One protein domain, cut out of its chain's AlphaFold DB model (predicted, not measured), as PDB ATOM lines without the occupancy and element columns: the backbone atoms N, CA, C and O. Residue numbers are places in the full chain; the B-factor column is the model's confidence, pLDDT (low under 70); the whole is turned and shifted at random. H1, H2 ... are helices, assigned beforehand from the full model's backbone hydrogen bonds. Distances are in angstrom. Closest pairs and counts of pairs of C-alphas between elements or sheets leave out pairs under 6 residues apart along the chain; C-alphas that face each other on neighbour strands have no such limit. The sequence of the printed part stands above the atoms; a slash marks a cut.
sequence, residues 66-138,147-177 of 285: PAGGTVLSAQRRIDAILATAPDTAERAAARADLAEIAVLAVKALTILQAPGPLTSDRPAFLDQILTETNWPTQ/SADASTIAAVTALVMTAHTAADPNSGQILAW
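Overview. This is residues 66 to 138 and 147 to 177 of the 285 residues of an uncharacterized protein of Catenulispora sp. 13_1_20CM_3_70_7 (UniProt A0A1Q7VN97). A long helical hairpin, H1 and H2, opens as a V, and H4 sits in the mouth of the V as the core, crossing both arms. H3 packs on H4 and on the first end of H1 at the open end, H5 packs on the last part of H4, and the closed tip of the hairpin makes one end of the longest axis. The printed part has 104 residues, with five named helices in the order H1, H2, H3, H4, H5 and no named strand; its class is all helix. It is compact, with a radius of gyration of the C-alphas of 14.1 A, and its outline is elongated, 45 by 29 by 27 A.

Along the chain. Find C-alpha 70 at (-43.588, 21.799, -27.064); from there H1 runs through residues 70 to 82, 18.5 A long. Go on to C-alpha 88 at (-48.170, 16.340, 2.594), where H2, residues 88 to 112, begins and runs 35.6 A. H3 is residues 124 to 132, 12.7 A long. After the cut, look for H4 at residues 150 to 164, 20.6 A long. H5, residues 171 to 177, is 10.0 A long and ends at C-alpha 177, (-37.484, 5.222, -28.399).

Arrangement. Start at the hub, H4, which touches the four other helices. H1 touches it, the closest C-alphas being those of Val 71 and Ala 158, 5.0 A apart, at 73 degrees, only just about perpendicular. H2 touches it with residues 100 to 109 alone, closest at Leu 104 and Val 160, C-alphas 5.8 A apart, at a steep tilt of 60 degrees, opposite ways. H1 and H2 are a hairpin at a shallow tilt of 34.8 degrees, only just short of steep, opposite ways; residues 81 to 82 of H1 touch residues 94 to 98 of H2, closest at the C-alphas of Ile 81 and Ala 94, 5.8 A. H3 touches residues 155 to 159 of H4, closest at the C-alphas of Ile 129 and Ala 155, 6.0 A, at a shallow tilt of 32 degrees, opposite ways. H1 and H3 touch only at their ends, closest at the C-alphas of Thr 70 and Ile 129, 6.7 A. H5 touches residues 159 to 164 of H4, closest at the C-alphas of Ala 163 and Ser 171, 4.3 A. H2 and H5 are near each other, while H1 and H5 are apart. In H1, H2, H3, H4 and H5 every O i to N i+4 pair is within hydrogen-bond range.

Size, cuts and confidence. Look at Asp 87 and Gly 116 for the two C-alphas farthest apart, 45.7 A. Residues 139 to 146 are not printed, and C-alphas 138 and 147 are 16.1 A apart across this cut. The link from H2 to H3 is long, with 11 residues. The mean pLDDT of the printed part is 89.7; residues 86, 137 to 138 and 147 to 148 are under 70.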
ATOM      1  N   PRO A  66     -41.781  29.169 -30.214       92.31
ATOM      2  CA  PRO A  66     -43.186  29.275 -30.591       92.31
ATOM      3  C   PRO A  66     -44.082  29.347 -29.346       92.31
ATOM      4  O   PRO A  66     -43.949  28.528 -28.441       92.31
ATOM      5  N   ALA A  67     -45.043  30.275 -29.306       89.06
ATOM      6  CA  ALA A  67     -45.918  30.481 -28.139       89.06
ATOM      7  C   ALA A  67     -46.752  29.236 -27.750       89.06
ATOM      8  O   ALA A  67     -47.098  29.043 -26.585       89.06
ATOM      9  N   GLY A  68     -47.057  28.374 -28.725       91.00
ATOM     10  CA  GLY A  68     -47.705  27.070 -28.535       91.00
ATOM     11  C   GLY A  68     -46.745  25.880 -28.619       91.00
ATOM     12  O   GLY A  68     -47.195  24.754 -28.809       91.00
ATOM     13  N   GLY A  69     -45.439  26.133 -28.542       93.56
ATOM     14  CA  GLY A  69     -44.391  25.140 -28.721       93.56
ATOM     15  C   GLY A  69     -44.359  24.072 -27.630       93.56
ATOM     16  O   GLY A  69     -44.864  24.248 -26.511       93.56
ATOM     17  N   THR A  70     -43.741  22.945 -27.965       94.81
ATOM     18  CA  THR A  70     -43.588  21.799 -27.064       94.81
ATOM     19  C   THR A  70     -42.725  22.148 -25.856       94.81
ATOM     20  O   THR A  70     -43.019  21.704 -24.743       94.81
ATOM     21  N   VAL A  71     -41.722  23.013 -26.038       94.25
ATOM     22  CA  VAL A  71     -40.795  23.424 -24.980       94.25
ATOM     23  C   VAL A  71     -41.518  24.246 -23.916       94.25
ATOM     24  O   VAL A  71     -41.460  23.911 -22.734       94.25
ATOM     25  N   LEU A  72     -42.263  25.280 -24.321       94.81
ATOM     26  CA  LEU A  72     -43.011  26.127 -23.384       94.81
ATOM     27  C   LEU A  72     -44.160  25.370 -22.705       94.81
ATOM     28  O   LEU A  72     -44.493  25.638 -21.550       94.81
ATOM     29  N   SER A  73     -44.787  24.414 -23.400       94.94
ATOM     30  CA  SER A  73     -45.777  23.518 -22.790       94.94
ATOM     31  C   SER A  73     -45.150  22.646 -21.694       94.94
ATOM     32  O   SER A  73     -45.666  22.574 -20.576       94.94
ATOM     33  N   ALA A  74     -43.994  22.043 -21.981       96.06
ATOM     34  CA  ALA A  74     -43.262  21.217 -21.029       96.06
ATOM     35  C   ALA A  74     -42.770  22.020 -19.816       96.06
ATOM     36  O   ALA A  74     -42.935  21.564 -18.684       96.06
ATOM     37  N   GLN A  75     -42.248  23.230 -20.040       94.62
ATOM     38  CA  GLN A  75     -41.831  24.141 -18.974       94.62
ATOM     39  C   GLN A  75     -42.996  24.487 -18.043       94.62
ATOM     40  O   GLN A  75     -42.909  24.218 -16.848       94.62
ATOM     41  N   ARG A  76     -44.124  24.977 -18.585       95.69
ATOM     42  CA  ARG A  76     -45.314  25.321 -17.782       95.69
ATOM     43  C   ARG A  76     -45.794  24.161 -16.920       95.69
ATOM     44  O   ARG A  76     -46.307  24.362 -15.823       95.69
ATOM     45  N   ARG A  77     -45.641  22.932 -17.409       94.31
ATOM     46  CA  ARG A  77     -46.019  21.745 -16.652       94.31
ATOM     47  C   ARG A  77     -45.064  21.446 -15.502       94.31
ATOM     48  O   ARG A  77     -45.531  21.071 -14.431       94.31
ATOM     49  N   ILE A  78     -43.758  21.596 -15.707       94.44
ATOM     50  CA  ILE A  78     -42.789  21.489 -14.610       94.44
ATOM     51  C   ILE A  78     -43.057  22.584 -13.579       94.44
ATOM     52  O   ILE A  78     -43.124  22.276 -12.392       94.44
ATOM     53  N   ASP A  79     -43.303  23.816 -14.022       94.69
ATOM     54  CA  ASP A  79     -43.646  24.932 -13.140       94.69
ATOM     55  C   ASP A  79     -44.904  24.625 -12.319       94.69
ATOM     56  O   ASP A  79     -44.916  24.853 -11.114       94.69
ATOM     57  N   ALA A  80     -45.928  24.016 -12.926       93.19
ATOM     58  CA  ALA A  80     -47.126  23.577 -12.213       93.19
ATOM     59  C   ALA A  80     -46.826  22.503 -11.148       93.19
ATOM     60  O   ALA A  80     -47.339  22.589 -10.034       93.19
ATOM     61  N   ILE A  81     -45.962  21.523 -11.448       92.75
ATOM     62  CA  ILE A  81     -45.535  20.509 -10.466       92.75
ATOM     63  C   ILE A  81     -44.772  21.178  -9.315       92.75
ATOM     64  O   ILE A  81     -45.018  20.864  -8.150       92.75
ATOM     65  N   LEU A  82     -43.876  22.118  -9.623       90.50
ATOM     66  CA  LEU A  82     -43.075  22.843  -8.635       90.50
ATOM     67  C   LEU A  82     -43.904  23.816  -7.786       90.50
ATOM     68  O   LEU A  82     -43.587  24.010  -6.614       90.50
ATOM     69  N   ALA A  83     -44.970  24.385  -8.349       91.62
ATOM     70  CA  ALA A  83     -45.901  25.272  -7.657       91.62
ATOM     71  C   ALA A  83     -46.860  24.531  -6.708       91.62
ATOM     72  O   ALA A  83     -47.584  25.183  -5.954       91.62
ATOM     73  N   THR A  84     -46.873  23.190  -6.726       87.62
ATOM     74  CA  THR A  84     -47.740  22.378  -5.859       87.62
ATOM     75  C   THR A  84     -47.531  22.747  -4.388       87.62
ATOM     76  O   THR A  84     -46.415  22.716  -3.858       87.62
ATOM     77  N   ALA A  85     -48.637  23.114  -3.740       70.81
ATOM     78  CA  ALA A  85     -48.688  23.696  -2.408       70.81
ATOM     79  C   ALA A  85     -48.304  22.676  -1.305       70.81
ATOM     80  O   ALA A  85     -48.082  21.493  -1.571       70.81
ATOM     81  N   PRO A  86     -48.153  23.110  -0.038       69.81
ATOM     82  CA  PRO A  86     -47.428  22.349   0.966       69.81
ATOM     83  C   PRO A  86     -48.186  21.184   1.618       69.81
ATOM     84  O   PRO A  86     -47.657  20.648   2.599       69.81
ATOM     85  N   ASP A  87     -49.357  20.768   1.122       78.94
ATOM     86  CA  ASP A  87     -49.999  19.570   1.666       78.94
ATOM     87  C   ASP A  87     -49.087  18.343   1.486       78.94
ATOM     88  O   ASP A  87     -48.352  18.187   0.509       78.94
ATOM     89  N   THR A  88     -49.075  17.485   2.497       79.88
ATOM     90  CA  THR A  88     -48.170  16.340   2.594       79.88
ATOM     91  C   THR A  88     -48.408  15.311   1.493       79.88
ATOM     92  O   THR A  88     -47.432  14.780   0.958       79.88
ATOM     93  N   ALA A  89     -49.668  15.064   1.117       87.81
ATOM     94  CA  ALA A  89     -50.025  14.099   0.082       87.81
ATOM     95  C   ALA A  89     -49.688  14.621  -1.323       87.81
ATOM     96  O   ALA A  89     -48.986  13.944  -2.079       87.81
ATOM     97  N   GLU A  90     -50.105  15.848  -1.646       87.75
ATOM     98  CA  GLU A  90     -49.814  16.486  -2.937       87.75
ATOM     99  C   GLU A  90     -48.308  16.668  -3.152       87.75
ATOM    100  O   GLU A  90     -47.776  16.330  -4.210       87.75
ATOM    101  N   ARG A  91     -47.572  17.080  -2.112       89.25
ATOM    102  CA  ARG A  91     -46.109  17.171  -2.173       89.25
ATOM    103  C   ARG A  91     -45.446  15.810  -2.386       89.25
ATOM    104  O   ARG A  91     -44.422  15.732  -3.067       89.25
ATOM    105  N   ALA A  92     -45.967  14.739  -1.785       89.88
ATOM    106  CA  ALA A  92     -45.437  13.396  -2.004       89.88
ATOM    107  C   ALA A  92     -45.653  12.940  -3.456       89.88
ATOM    108  O   ALA A  92     -44.730  12.384  -4.055       89.88
ATOM    109  N   ALA A  93     -46.820  13.238  -4.035       90.06
ATOM    110  CA  ALA A  93     -47.105  12.983  -5.443       90.06
ATOM    111  C   ALA A  93     -46.188  13.802  -6.368       90.06
ATOM    112  O   ALA A  93     -45.511  13.217  -7.208       90.06
ATOM    113  N   ALA A  94     -46.051  15.113  -6.142       92.00
ATOM    114  CA  ALA A  94     -45.156  15.976  -6.916       92.00
ATOM    115  C   ALA A  94     -43.690  15.508  -6.853       92.00
ATOM    116  O   ALA A  94     -42.982  15.495  -7.856       92.00
ATOM    117  N   ARG A  95     -43.219  15.048  -5.686       91.31
ATOM    118  CA  ARG A  95     -41.880  14.445  -5.560       91.31
ATOM    119  C   ARG A  95     -41.741  13.151  -6.357       91.31
ATOM    120  O   ARG A  95     -40.669  12.913  -6.908       91.31
ATOM    121  N   ALA A  96     -42.782  12.321  -6.404       91.25
ATOM    122  CA  ALA A  96     -42.782  11.108  -7.217       91.25
ATOM    123  C   ALA A  96     -42.745  11.440  -8.720       91.25
ATOM    124  O   ALA A  96     -41.944  10.841  -9.436       91.25
ATOM    125  N   ASP A  97     -43.520  12.435  -9.169       93.38
ATOM    126  CA  ASP A  97     -43.469  12.969 -10.538       93.38
ATOM    127  C   ASP A  97     -42.051  13.434 -10.888       93.38
ATOM    128  O   ASP A  97     -41.464  12.990 -11.873       93.38
ATOM    129  N   LEU A  98     -41.448  14.279 -10.045       94.12
ATOM    130  CA  LEU A  98     -40.098  14.797 -10.274       94.12
ATOM    131  C   LEU A  98     -39.035  13.691 -10.278       94.12
ATOM    132  O   LEU A  98     -38.085  13.758 -11.057       94.12
ATOM    133  N   ALA A  99     -39.183  12.660  -9.442       92.69
ATOM    134  CA  ALA A  99     -38.273  11.518  -9.436       92.69
ATOM    135  C   ALA A  99     -38.349  10.715 -10.746       92.69
ATOM    136  O   ALA A  99     -37.315  10.296 -11.267       92.69
ATOM    137  N   GLU A 100     -39.545  10.523 -11.307       95.00
ATOM    138  CA  GLU A 100     -39.724   9.887 -12.617       95.00
ATOM    139  C   GLU A 100     -39.177  10.731 -13.760       95.00
ATOM    140  O   GLU A 100     -38.449  10.212 -14.611       95.00
ATOM    141  N   ILE A 101     -39.485  12.028 -13.748       95.69
ATOM    142  CA  ILE A 101     -38.968  13.004 -14.708       95.69
ATOM    143  C   ILE A 101     -37.439  12.987 -14.685       95.69
ATOM    144  O   ILE A 101     -36.820  12.915 -15.741       95.69
ATOM    145  N   ALA A 102     -36.810  12.954 -13.507       93.44
ATOM    146  CA  ALA A 102     -35.357  12.880 -13.389       93.44
ATOM    147  C   ALA A 102     -34.775  11.592 -14.003       93.44
ATOM    148  O   ALA A 102     -33.767  11.652 -14.710       93.44
ATOM    149  N   VAL A 103     -35.408  10.432 -13.783       94.00
ATOM    150  CA  VAL A 103     -34.977   9.159 -14.398       94.00
ATOM    151  C   VAL A 103     -35.056   9.232 -15.923       94.00
ATOM    152  O   VAL A 103     -34.102   8.853 -16.604       94.00
ATOM    153  N   LEU A 104     -36.173   9.729 -16.460       95.81
ATOM    154  CA  LEU A 104     -36.366   9.902 -17.900       95.81
ATOM    155  C   LEU A 104     -35.370  10.914 -18.482       95.81
ATOM    156  O   LEU A 104     -34.779  10.646 -19.525       95.81
ATOM    157  N   ALA A 105     -35.133  12.031 -17.790       94.50
ATOM    158  CA  ALA A 105     -34.219  13.083 -18.221       94.50
ATOM    159  C   ALA A 105     -32.781  12.590 -18.317       94.50
ATOM    160  O   ALA A 105     -32.127  12.835 -19.325       94.50
ATOM    161  N   VAL A 106     -32.304  11.831 -17.327       91.75
ATOM    162  CA  VAL A 106     -30.964  11.230 -17.379       91.75
ATOM    163  C   VAL A 106     -30.822  10.328 -18.605       91.75
ATOM    164  O   VAL A 106     -29.803  10.387 -19.290       91.75
ATOM    165  N   LYS A 107     -31.838   9.520 -18.919       92.81
ATOM    166  CA  LYS A 107     -31.808   8.612 -20.074       92.81
ATOM    167  C   LYS A 107     -31.846   9.366 -21.394       92.81
ATOM    168  O   LYS A 107     -30.964   9.166 -22.220       92.81
ATOM    169  N   ALA A 108     -32.811  10.267 -21.560       93.50
ATOM    170  CA  ALA A 108     -32.938  11.104 -22.748       93.50
ATOM    171  C   ALA A 108     -31.661  11.917 -23.000       93.50
ATOM    172  O   ALA A 108     -31.150  11.928 -24.116       93.50
ATOM    173  N   LEU A 109     -31.091  12.518 -21.952       91.31
ATOM    174  CA  LEU A 109     -29.825  13.241 -22.032       91.31
ATOM    175  C   LEU A 109     -28.680  12.324 -22.468       91.31
ATOM    176  O   LEU A 109     -27.940  12.674 -23.381       91.31
ATOM    177  N   THR A 110     -28.558  11.140 -21.862       88.31
ATOM    178  CA  THR A 110     -27.506  10.175 -22.220       88.31
ATOM    179  C   THR A 110     -27.611   9.754 -23.687       88.31
ATOM    180  O   THR A 110     -26.592   9.652 -24.361       88.31
ATOM    181  N   ILE A 111     -28.830   9.553 -24.200       89.88
ATOM    182  CA  ILE A 111     -29.078   9.208 -25.608       89.88
ATOM    183  C   ILE A 111     -28.696  10.373 -26.528       89.88
ATOM    184  O   ILE A 111     -27.976  10.181 -27.503       89.88
ATOM    185  N   LEU A 112     -29.135  11.595 -26.214       87.88
ATOM    186  CA  LEU A 112     -28.839  12.774 -27.036       87.88
ATOM    187  C   LEU A 112     -27.348  13.139 -27.040       87.88
ATOM    188  O   LEU A 112     -26.850  13.658 -28.039       87.88
ATOM    189  N   GLN A 113     -26.641  12.845 -25.946       84.88
ATOM    190  CA  GLN A 113     -25.200  13.055 -25.798       84.88
ATOM    191  C   GLN A 113     -24.353  11.874 -26.285       84.88
ATOM    192  O   GLN A 113     -23.126  11.987 -26.315       84.88
ATOM    193  N   ALA A 114     -24.966  10.747 -26.663       83.31
ATOM    194  CA  ALA A 114     -24.226   9.595 -27.149       83.31
ATOM    195  C   ALA A 114     -23.428   9.968 -28.416       83.31
ATOM    196  O   ALA A 114     -23.941  10.680 -29.292       83.31
ATOM    197  N   PRO A 115     -22.163   9.520 -28.526       77.50
ATOM    198  CA  PRO A 115     -21.362   9.773 -29.712       77.50
ATOM    199  C   PRO A 115     -21.970   9.051 -30.917       77.50
ATOM    200  O   PRO A 115     -22.364   7.891 -30.825       77.50
ATOM    201  N   GLY A 116     -22.001   9.741 -32.055       77.62
ATOM    202  CA  GLY A 116     -22.533   9.210 -33.306       77.62
ATOM    203  C   GLY A 116     -23.923   9.737 -33.669       77.62
ATOM    204  O   GLY A 116     -24.521  10.540 -32.939       77.62
ATOM    205  N   PRO A 117     -24.419   9.335 -34.847       79.38
ATOM    206  CA  PRO A 117     -25.726   9.749 -35.304       79.38
ATOM    207  C   PRO A 117     -26.831   9.139 -34.430       79.38
ATOM    208  O   PRO A 117     -26.795   7.956 -34.105       79.38
ATOM    209  N   LEU A 118     -27.835   9.944 -34.072       81.56
ATOM    210  CA  LEU A 118     -29.149   9.436 -33.667       81.56
ATOM    211  C   LEU A 118     -29.650   8.482 -34.751       81.56
ATOM    212  O   LEU A 118     -29.502   8.766 -35.944       81.56
ATOM    213  N   THR A 119     -30.243   7.379 -34.314       79.69
ATOM    214  CA  THR A 119     -30.762   6.335 -35.190       79.69
ATOM    215  C   THR A 119     -31.792   6.886 -36.179       79.69
ATOM    216  O   THR A 119     -32.525   7.835 -35.894       79.69
ATOM    217  N   SER A 120     -31.836   6.288 -37.373       73.19
ATOM    218  CA  SER A 120     -32.786   6.648 -38.434       73.19
ATOM    219  C   SER A 120     -34.241   6.338 -38.070       73.19
ATOM    220  O   SER A 120     -35.145   6.918 -38.658       73.19
ATOM    221  N   ASP A 121     -34.471   5.478 -37.075       85.94
ATOM    222  CA  ASP A 121     -35.796   5.098 -36.567       85.94
ATOM    223  C   ASP A 121     -36.269   6.005 -35.411       85.94
ATOM    224  O   ASP A 121     -36.822   5.557 -34.402       85.94
ATOM    225  N   ARG A 122     -35.984   7.306 -35.519       90.19
ATOM    226  CA  ARG A 122     -36.425   8.305 -34.544       90.19
ATOM    227  C   ARG A 122     -37.875   8.733 -34.816       90.19
ATOM    228  O   ARG A 122     -38.237   8.929 -35.977       90.19
ATOM    229  N   PRO A 123     -38.711   8.933 -33.780       94.25
ATOM    230  CA  PRO A 123     -40.075   9.420 -33.972       94.25
ATOM    231  C   PRO A 123     -40.095  10.800 -34.644       94.25
ATOM    232  O   PRO A 123     -39.339  11.680 -34.244       94.25
ATOM    233  N   ALA A 124     -41.011  11.038 -35.587       93.00
ATOM    234  CA  ALA A 124     -41.133  12.337 -36.270       93.00
ATOM    235  C   ALA A 124     -41.355  13.510 -35.294       93.00
ATOM    236  O   ALA A 124     -40.874  14.620 -35.510       93.00
ATOM    237  N   PHE A 125     -42.031  13.251 -34.172       94.62
ATOM    238  CA  PHE A 125     -42.225  14.238 -33.111       94.62
ATOM    239  C   PHE A 125     -40.911  14.666 -32.434       94.62
ATOM    240  O   PHE A 125     -40.784  15.810 -32.002       94.62
ATOM    241  N   LEU A 126     -39.903  13.785 -32.378       94.50
ATOM    242  CA  LEU A 126     -38.574  14.167 -31.903       94.50
ATOM    243  C   LEU A 126     -37.968  15.233 -32.820       94.50
ATOM    244  O   LEU A 126     -37.421  16.213 -32.331       94.50
ATOM    245  N   ASP A 127     -38.124  15.098 -34.135       92.69
ATOM    246  CA  ASP A 127     -37.561  16.047 -35.103       92.69
ATOM    247  C   ASP A 127     -38.183  17.433 -34.988       92.69
ATOM    248  O   ASP A 127     -37.480  18.436 -35.119       92.69
ATOM    249  N   GLN A 128     -39.471  17.493 -34.651       93.31
ATOM    250  CA  GLN A 128     -40.138  18.742 -34.308       93.31
ATOM    251  C   GLN A 128     -39.497  19.398 -33.078       93.31
ATOM    252  O   GLN A 128     -39.154  20.576 -33.147       93.31
ATOM    253  N   ILE A 129     -39.286  18.648 -31.988       94.38
ATOM    254  CA  ILE A 129     -38.641  19.168 -30.769       94.38
ATOM    255  C   ILE A 129     -37.231  19.671 -31.083       94.38
ATOM    256  O   ILE A 129     -36.868  20.772 -30.683       94.38
ATOM    257  N   LEU A 130     -36.437  18.876 -31.809       92.12
ATOM    258  CA  LEU A 130     -35.062  19.234 -32.158       92.12
ATOM    259  C   LEU A 130     -35.009  20.481 -33.051       92.12
ATOM    260  O   LEU A 130     -34.107  21.300 -32.906       92.12
ATOM    261  N   THR A 131     -35.982  20.655 -33.946       92.00
ATOM    262  CA  THR A 131     -36.092  21.861 -34.778       92.00
ATOM    263  C   THR A 131     -36.496  23.074 -33.937       92.00
ATOM    264  O   THR A 131     -35.890  24.134 -34.063       92.00
ATOM    265  N   GLU A 132     -37.477  22.917 -33.043       93.25
ATOM    266  CA  GLU A 132     -37.964  23.979 -32.151       93.25
ATOM    267  C   GLU A 132     -36.861  24.507 -31.224       93.25
ATOM    268  O   GLU A 132     -36.777  25.707 -30.973       93.25
ATOM    269  N   THR A 133     -35.987  23.626 -30.736       91.12
ATOM    270  CA  THR A 133     -34.899  23.988 -29.816       91.12
ATOM    271  C   THR A 133     -33.626  24.434 -30.529       91.12
ATOM    272  O   THR A 133     -32.622  24.694 -29.862       91.12
ATOM    273  N   ASN A 134     -33.650  24.504 -31.867       88.31
ATOM    274  CA  ASN A 134     -32.470  24.683 -32.710       88.31
ATOM    275  C   ASN A 134     -31.337  23.719 -32.306       88.31
ATOM    276  O   ASN A 134     -30.167  24.095 -32.196       88.31
ATOM    277  N   TRP A 135     -31.711  22.472 -32.003       85.25
ATOM    278  CA  TRP A 135     -30.770  21.447 -31.596       85.25
ATOM    279  C   TRP A 135     -29.797  21.171 -32.742       85.25
ATOM    280  O   TRP A 135     -30.231  20.859 -33.857       85.25
ATOM    281  N   PRO A 136     -28.479  21.234 -32.495       75.12
ATOM    282  CA  PRO A 136     -27.499  21.086 -33.552       75.12
ATOM    283  C   PRO A 136     -27.623  19.721 -34.223       75.12
ATOM    284  O   PRO A 136     -27.593  18.660 -33.584       75.12
ATOM    285  N   THR A 137     -27.723  19.748 -35.549       65.81
ATOM    286  CA  THR A 137     -27.622  18.550 -36.374       65.81
ATOM    287  C   THR A 137     -26.232  17.924 -36.195       65.81
ATOM    288  O   THR A 137     -25.236  18.591 -35.900       65.81
ATOM    289  N   GLN A 138     -26.174  16.596 -36.291       58.41
ATOM    290  CA  GLN A 138     -25.059  15.760 -35.815       58.41
ATOM    291  C   GLN A 138     -23.676  16.141 -36.365       58.41
ATOM    292  O   GLN A 138     -22.682  15.897 -35.687       58.41
ATOM    293  N   SER A 147     -23.856  19.243 -20.509       58.84
ATOM    294  CA  SER A 147     -25.232  19.017 -20.047       58.84
ATOM    295  C   SER A 147     -25.949  20.298 -19.585       58.84
ATOM    296  O   SER A 147     -27.129  20.249 -19.259       58.84
ATOM    297  N   ALA A 148     -25.234  21.426 -19.546       65.12
ATOM    298  CA  ALA A 148     -25.733  22.760 -19.260       65.12
ATOM    299  C   ALA A 148     -26.136  23.585 -20.503       65.12
ATOM    300  O   ALA A 148     -26.480  24.752 -20.337       65.12
ATOM    301  N   ASP A 149     -26.068  23.056 -21.733       80.50
ATOM    302  CA  ASP A 149     -26.538  23.817 -22.899       80.50
ATOM    303  C   ASP A 149     -28.072  23.941 -22.897       80.50
ATOM    304  O   ASP A 149     -28.794  22.948 -22.764       80.50
ATOM    305  N   ALA A 150     -28.572  25.167 -23.057       84.50
ATOM    306  CA  ALA A 150     -29.990  25.495 -22.937       84.50
ATOM    307  C   ALA A 150     -30.837  24.754 -23.980       84.50
ATOM    308  O   ALA A 150     -31.913  24.257 -23.649       84.50
ATOM    309  N   SER A 151     -30.320  24.599 -25.205       87.94
ATOM    310  CA  SER A 151     -30.974  23.820 -26.265       87.94
ATOM    311  C   SER A 151     -31.153  22.346 -25.861       87.94
ATOM    312  O   SER A 151     -32.208  21.757 -26.105       87.94
ATOM    313  N   THR A 152     -30.163  21.776 -25.153       88.69
ATOM    314  CA  THR A 152     -30.192  20.388 -24.651       88.69
ATOM    315  C   THR A 152     -31.255  20.251 -23.594       88.69
ATOM    316  O   THR A 152     -32.085  19.347 -23.652       88.69
ATOM    317  N   ILE A 153     -31.228  21.157 -22.620       89.94
ATOM    318  CA  ILE A 153     -32.150  21.135 -21.494       89.94
ATOM    319  C   ILE A 153     -33.580  21.302 -22.003       89.94
ATOM    320  O   ILE A 153     -34.451  20.538 -21.592       89.94
ATOM    321  N   ALA A 154     -33.818  22.228 -22.931       92.88
ATOM    322  CA  ALA A 154     -35.124  22.442 -23.547       92.88
ATOM    323  C   ALA A 154     -35.615  21.195 -24.303       92.88
ATOM    324  O   ALA A 154     -36.737  20.742 -24.067       92.88
ATOM    325  N   ALA A 155     -34.761  20.587 -25.137       93.62
ATOM    326  CA  ALA A 155     -35.102  19.378 -25.890       93.62
ATOM    327  C   ALA A 155     -35.400  18.188 -24.970       93.62
ATOM    328  O   ALA A 155     -36.436  17.539 -25.109       93.62
ATOM    329  N   VAL A 156     -34.525  17.926 -23.992       94.75
ATOM    330  CA  VAL A 156     -34.715  16.862 -22.996       94.75
ATOM    331  C   VAL A 156     -35.998  17.098 -22.211       94.75
ATOM    332  O   VAL A 156     -36.772  16.165 -22.024       94.75
ATOM    333  N   THR A 157     -36.258  18.331 -21.786       96.19
ATOM    334  CA  THR A 157     -37.458  18.680 -21.022       96.19
ATOM    335  C   THR A 157     -38.725  18.387 -21.822       96.19
ATOM    336  O   THR A 157     -39.595  17.663 -21.337       96.19
ATOM    337  N   ALA A 158     -38.813  18.860 -23.068       96.88
ATOM    338  CA  ALA A 158     -39.954  18.583 -23.942       96.88
ATOM    339  C   ALA A 158     -40.172  17.074 -24.155       96.88
ATOM    340  O   ALA A 158     -41.286  16.559 -24.010       96.88
ATOM    341  N   LEU A 159     -39.089  16.343 -24.417       96.56
ATOM    342  CA  LEU A 159     -39.100  14.904 -24.675       96.56
ATOM    343  C   LEU A 159     -39.562  14.111 -23.442       96.56
ATOM    344  O   LEU A 159     -40.442  13.251 -23.534       96.56
ATOM    345  N   VAL A 160     -39.023  14.438 -22.267       96.88
ATOM    346  CA  VAL A 160     -39.368  13.794 -20.994       96.88
ATOM    347  C   VAL A 160     -40.814  14.058 -20.612       96.88
ATOM    348  O   VAL A 160     -41.510  13.122 -20.224       96.88
ATOM    349  N   MET A 161     -41.291  15.297 -20.742       97.31
ATOM    350  CA  MET A 161     -42.674  15.620 -20.389       97.31
ATOM    351  C   MET A 161     -43.672  14.916 -21.309       97.31
ATOM    352  O   MET A 161     -44.705  14.440 -20.833       97.31
ATOM    353  N   THR A 162     -43.334  14.749 -22.587       96.88
ATOM    354  CA  THR A 162     -44.120  13.944 -23.535       96.88
ATOM    355  C   THR A 162     -44.155  12.470 -23.106       96.88
ATOM    356  O   THR A 162     -45.224  11.879 -22.954       96.88
ATOM    357  N   ALA A 163     -42.993  11.872 -22.813       96.81
ATOM    358  CA  ALA A 163     -42.892  10.474 -22.377       96.81
ATOM    359  C   ALA A 163     -43.598  10.197 -21.032       96.81
ATOM    360  O   ALA A 163     -44.226   9.152 -20.847       96.81
ATOM    361  N   HIS A 164     -43.519  11.143 -20.094       95.75
ATOM    362  CA  HIS A 164     -44.142  11.050 -18.773       95.75
ATOM    363  C   HIS A 164     -45.677  11.121 -18.849       95.75
ATOM    364  O   HIS A 164     -46.378  10.523 -18.036       95.75
ATOM    365  N   THR A 165     -46.229  11.809 -19.849       93.62
ATOM    366  CA  THR A 165     -47.672  12.051 -19.959       93.62
ATOM    367  C   THR A 165     -48.375  10.939 -20.721       93.62
ATOM    368  O   THR A 165     -48.461  11.003 -21.936       93.62
ATOM    369  N   ALA A 166     -48.954   9.957 -20.029       90.19
ATOM    370  CA  ALA A 166     -49.641   8.840 -20.693       90.19
ATOM    371  C   ALA A 166     -50.792   9.259 -21.637       90.19
ATOM    372  O   ALA A 166     -51.091   8.538 -22.582       90.19
ATOM    373  N   ALA A 167     -51.424  10.414 -21.393       93.19
ATOM    374  CA  ALA A 167     -52.479  10.962 -22.251       93.19
ATOM    375  C   ALA A 167     -51.957  11.617 -23.546       93.19
ATOM    376  O   ALA A 167     -52.750  11.915 -24.434       93.19
ATOM    377  N   ASP A 168     -50.648  11.869 -23.653       94.00
ATOM    378  CA  ASP A 168     -50.056  12.452 -24.854       94.00
ATOM    379  C   ASP A 168     -49.974  11.389 -25.969       94.00
ATOM    380  O   ASP A 168     -49.458  10.290 -25.728       94.00
ATOM    381  N   PRO A 169     -50.451  11.679 -27.195       95.38
ATOM    382  CA  PRO A 169     -50.468  10.709 -28.292       95.38
ATOM    383  C   PRO A 169     -49.066  10.225 -28.702       95.38
ATOM    384  O   PRO A 169     -48.914   9.105 -29.192       95.38
ATOM    385  N   ASN A 170     -48.029  11.030 -28.470       96.06
ATOM    386  CA  ASN A 170     -46.640  10.698 -28.778       96.06
ATOM    387  C   ASN A 170     -45.930   9.999 -27.611       96.06
ATOM    388  O   ASN A 170     -44.808   9.509 -27.775       96.06
ATOM    389  N   SER A 171     -46.568   9.902 -26.441       95.62
ATOM    390  CA  SER A 171     -45.956   9.366 -25.223       95.62
ATOM    391  C   SER A 171     -45.413   7.950 -25.401       95.62
ATOM    392  O   SER A 171     -44.310   7.642 -24.950       95.62
ATOM    393  N   GLY A 172     -46.180   7.080 -26.068       95.12
ATOM    394  CA  GLY A 172     -45.772   5.701 -26.346       95.12
ATOM    395  C   GLY A 172     -44.535   5.636 -27.237       95.12
ATOM    396  O   GLY A 172     -43.553   4.996 -26.875       95.12
ATOM    397  N   GLN A 173     -44.547   6.366 -28.355       95.75
ATOM    398  CA  GLN A 173     -43.453   6.366 -29.333       95.75
ATOM    399  C   GLN A 173     -42.150   6.913 -28.740       95.75
ATOM    400  O   GLN A 173     -41.087   6.322 -28.925       95.75
ATOM    401  N   ILE A 174     -42.227   8.015 -27.986       96.44
ATOM    402  CA  ILE A 174     -41.053   8.613 -27.345       96.44
ATOM    403  C   ILE A 174     -40.510   7.700 -26.241       96.44
ATOM    404  O   ILE A 174     -39.300   7.494 -26.166       96.44
ATOM    405  N   LEU A 175     -41.372   7.106 -25.408       95.94
ATOM    406  CA  LEU A 175     -40.921   6.171 -24.376       95.94
ATOM    407  C   LEU A 175     -40.268   4.924 -24.987       95.94
ATOM    408  O   LEU A 175     -39.200   4.518 -24.532       95.94
ATOM    409  N   ALA A 176     -40.870   4.349 -26.032       94.12
ATOM    410  CA  ALA A 176     -40.321   3.218 -26.775       94.12
ATOM    411  C   ALA A 176     -38.933   3.536 -27.343       94.12
ATOM    412  O   ALA A 176     -38.006   2.730 -27.231       94.12
ATOM    413  N   TRP A 177     -38.770   4.732 -27.914       95.12
ATOM    414  CA  TRP A 177     -37.484   5.222 -28.399       95.12
ATOM    415  C   TRP A 177     -36.456   5.355 -27.263       95.12
ATOM    416  O   TRP A 177     -35.380   4.771 -27.365       95.12
TER     417      TRP A 177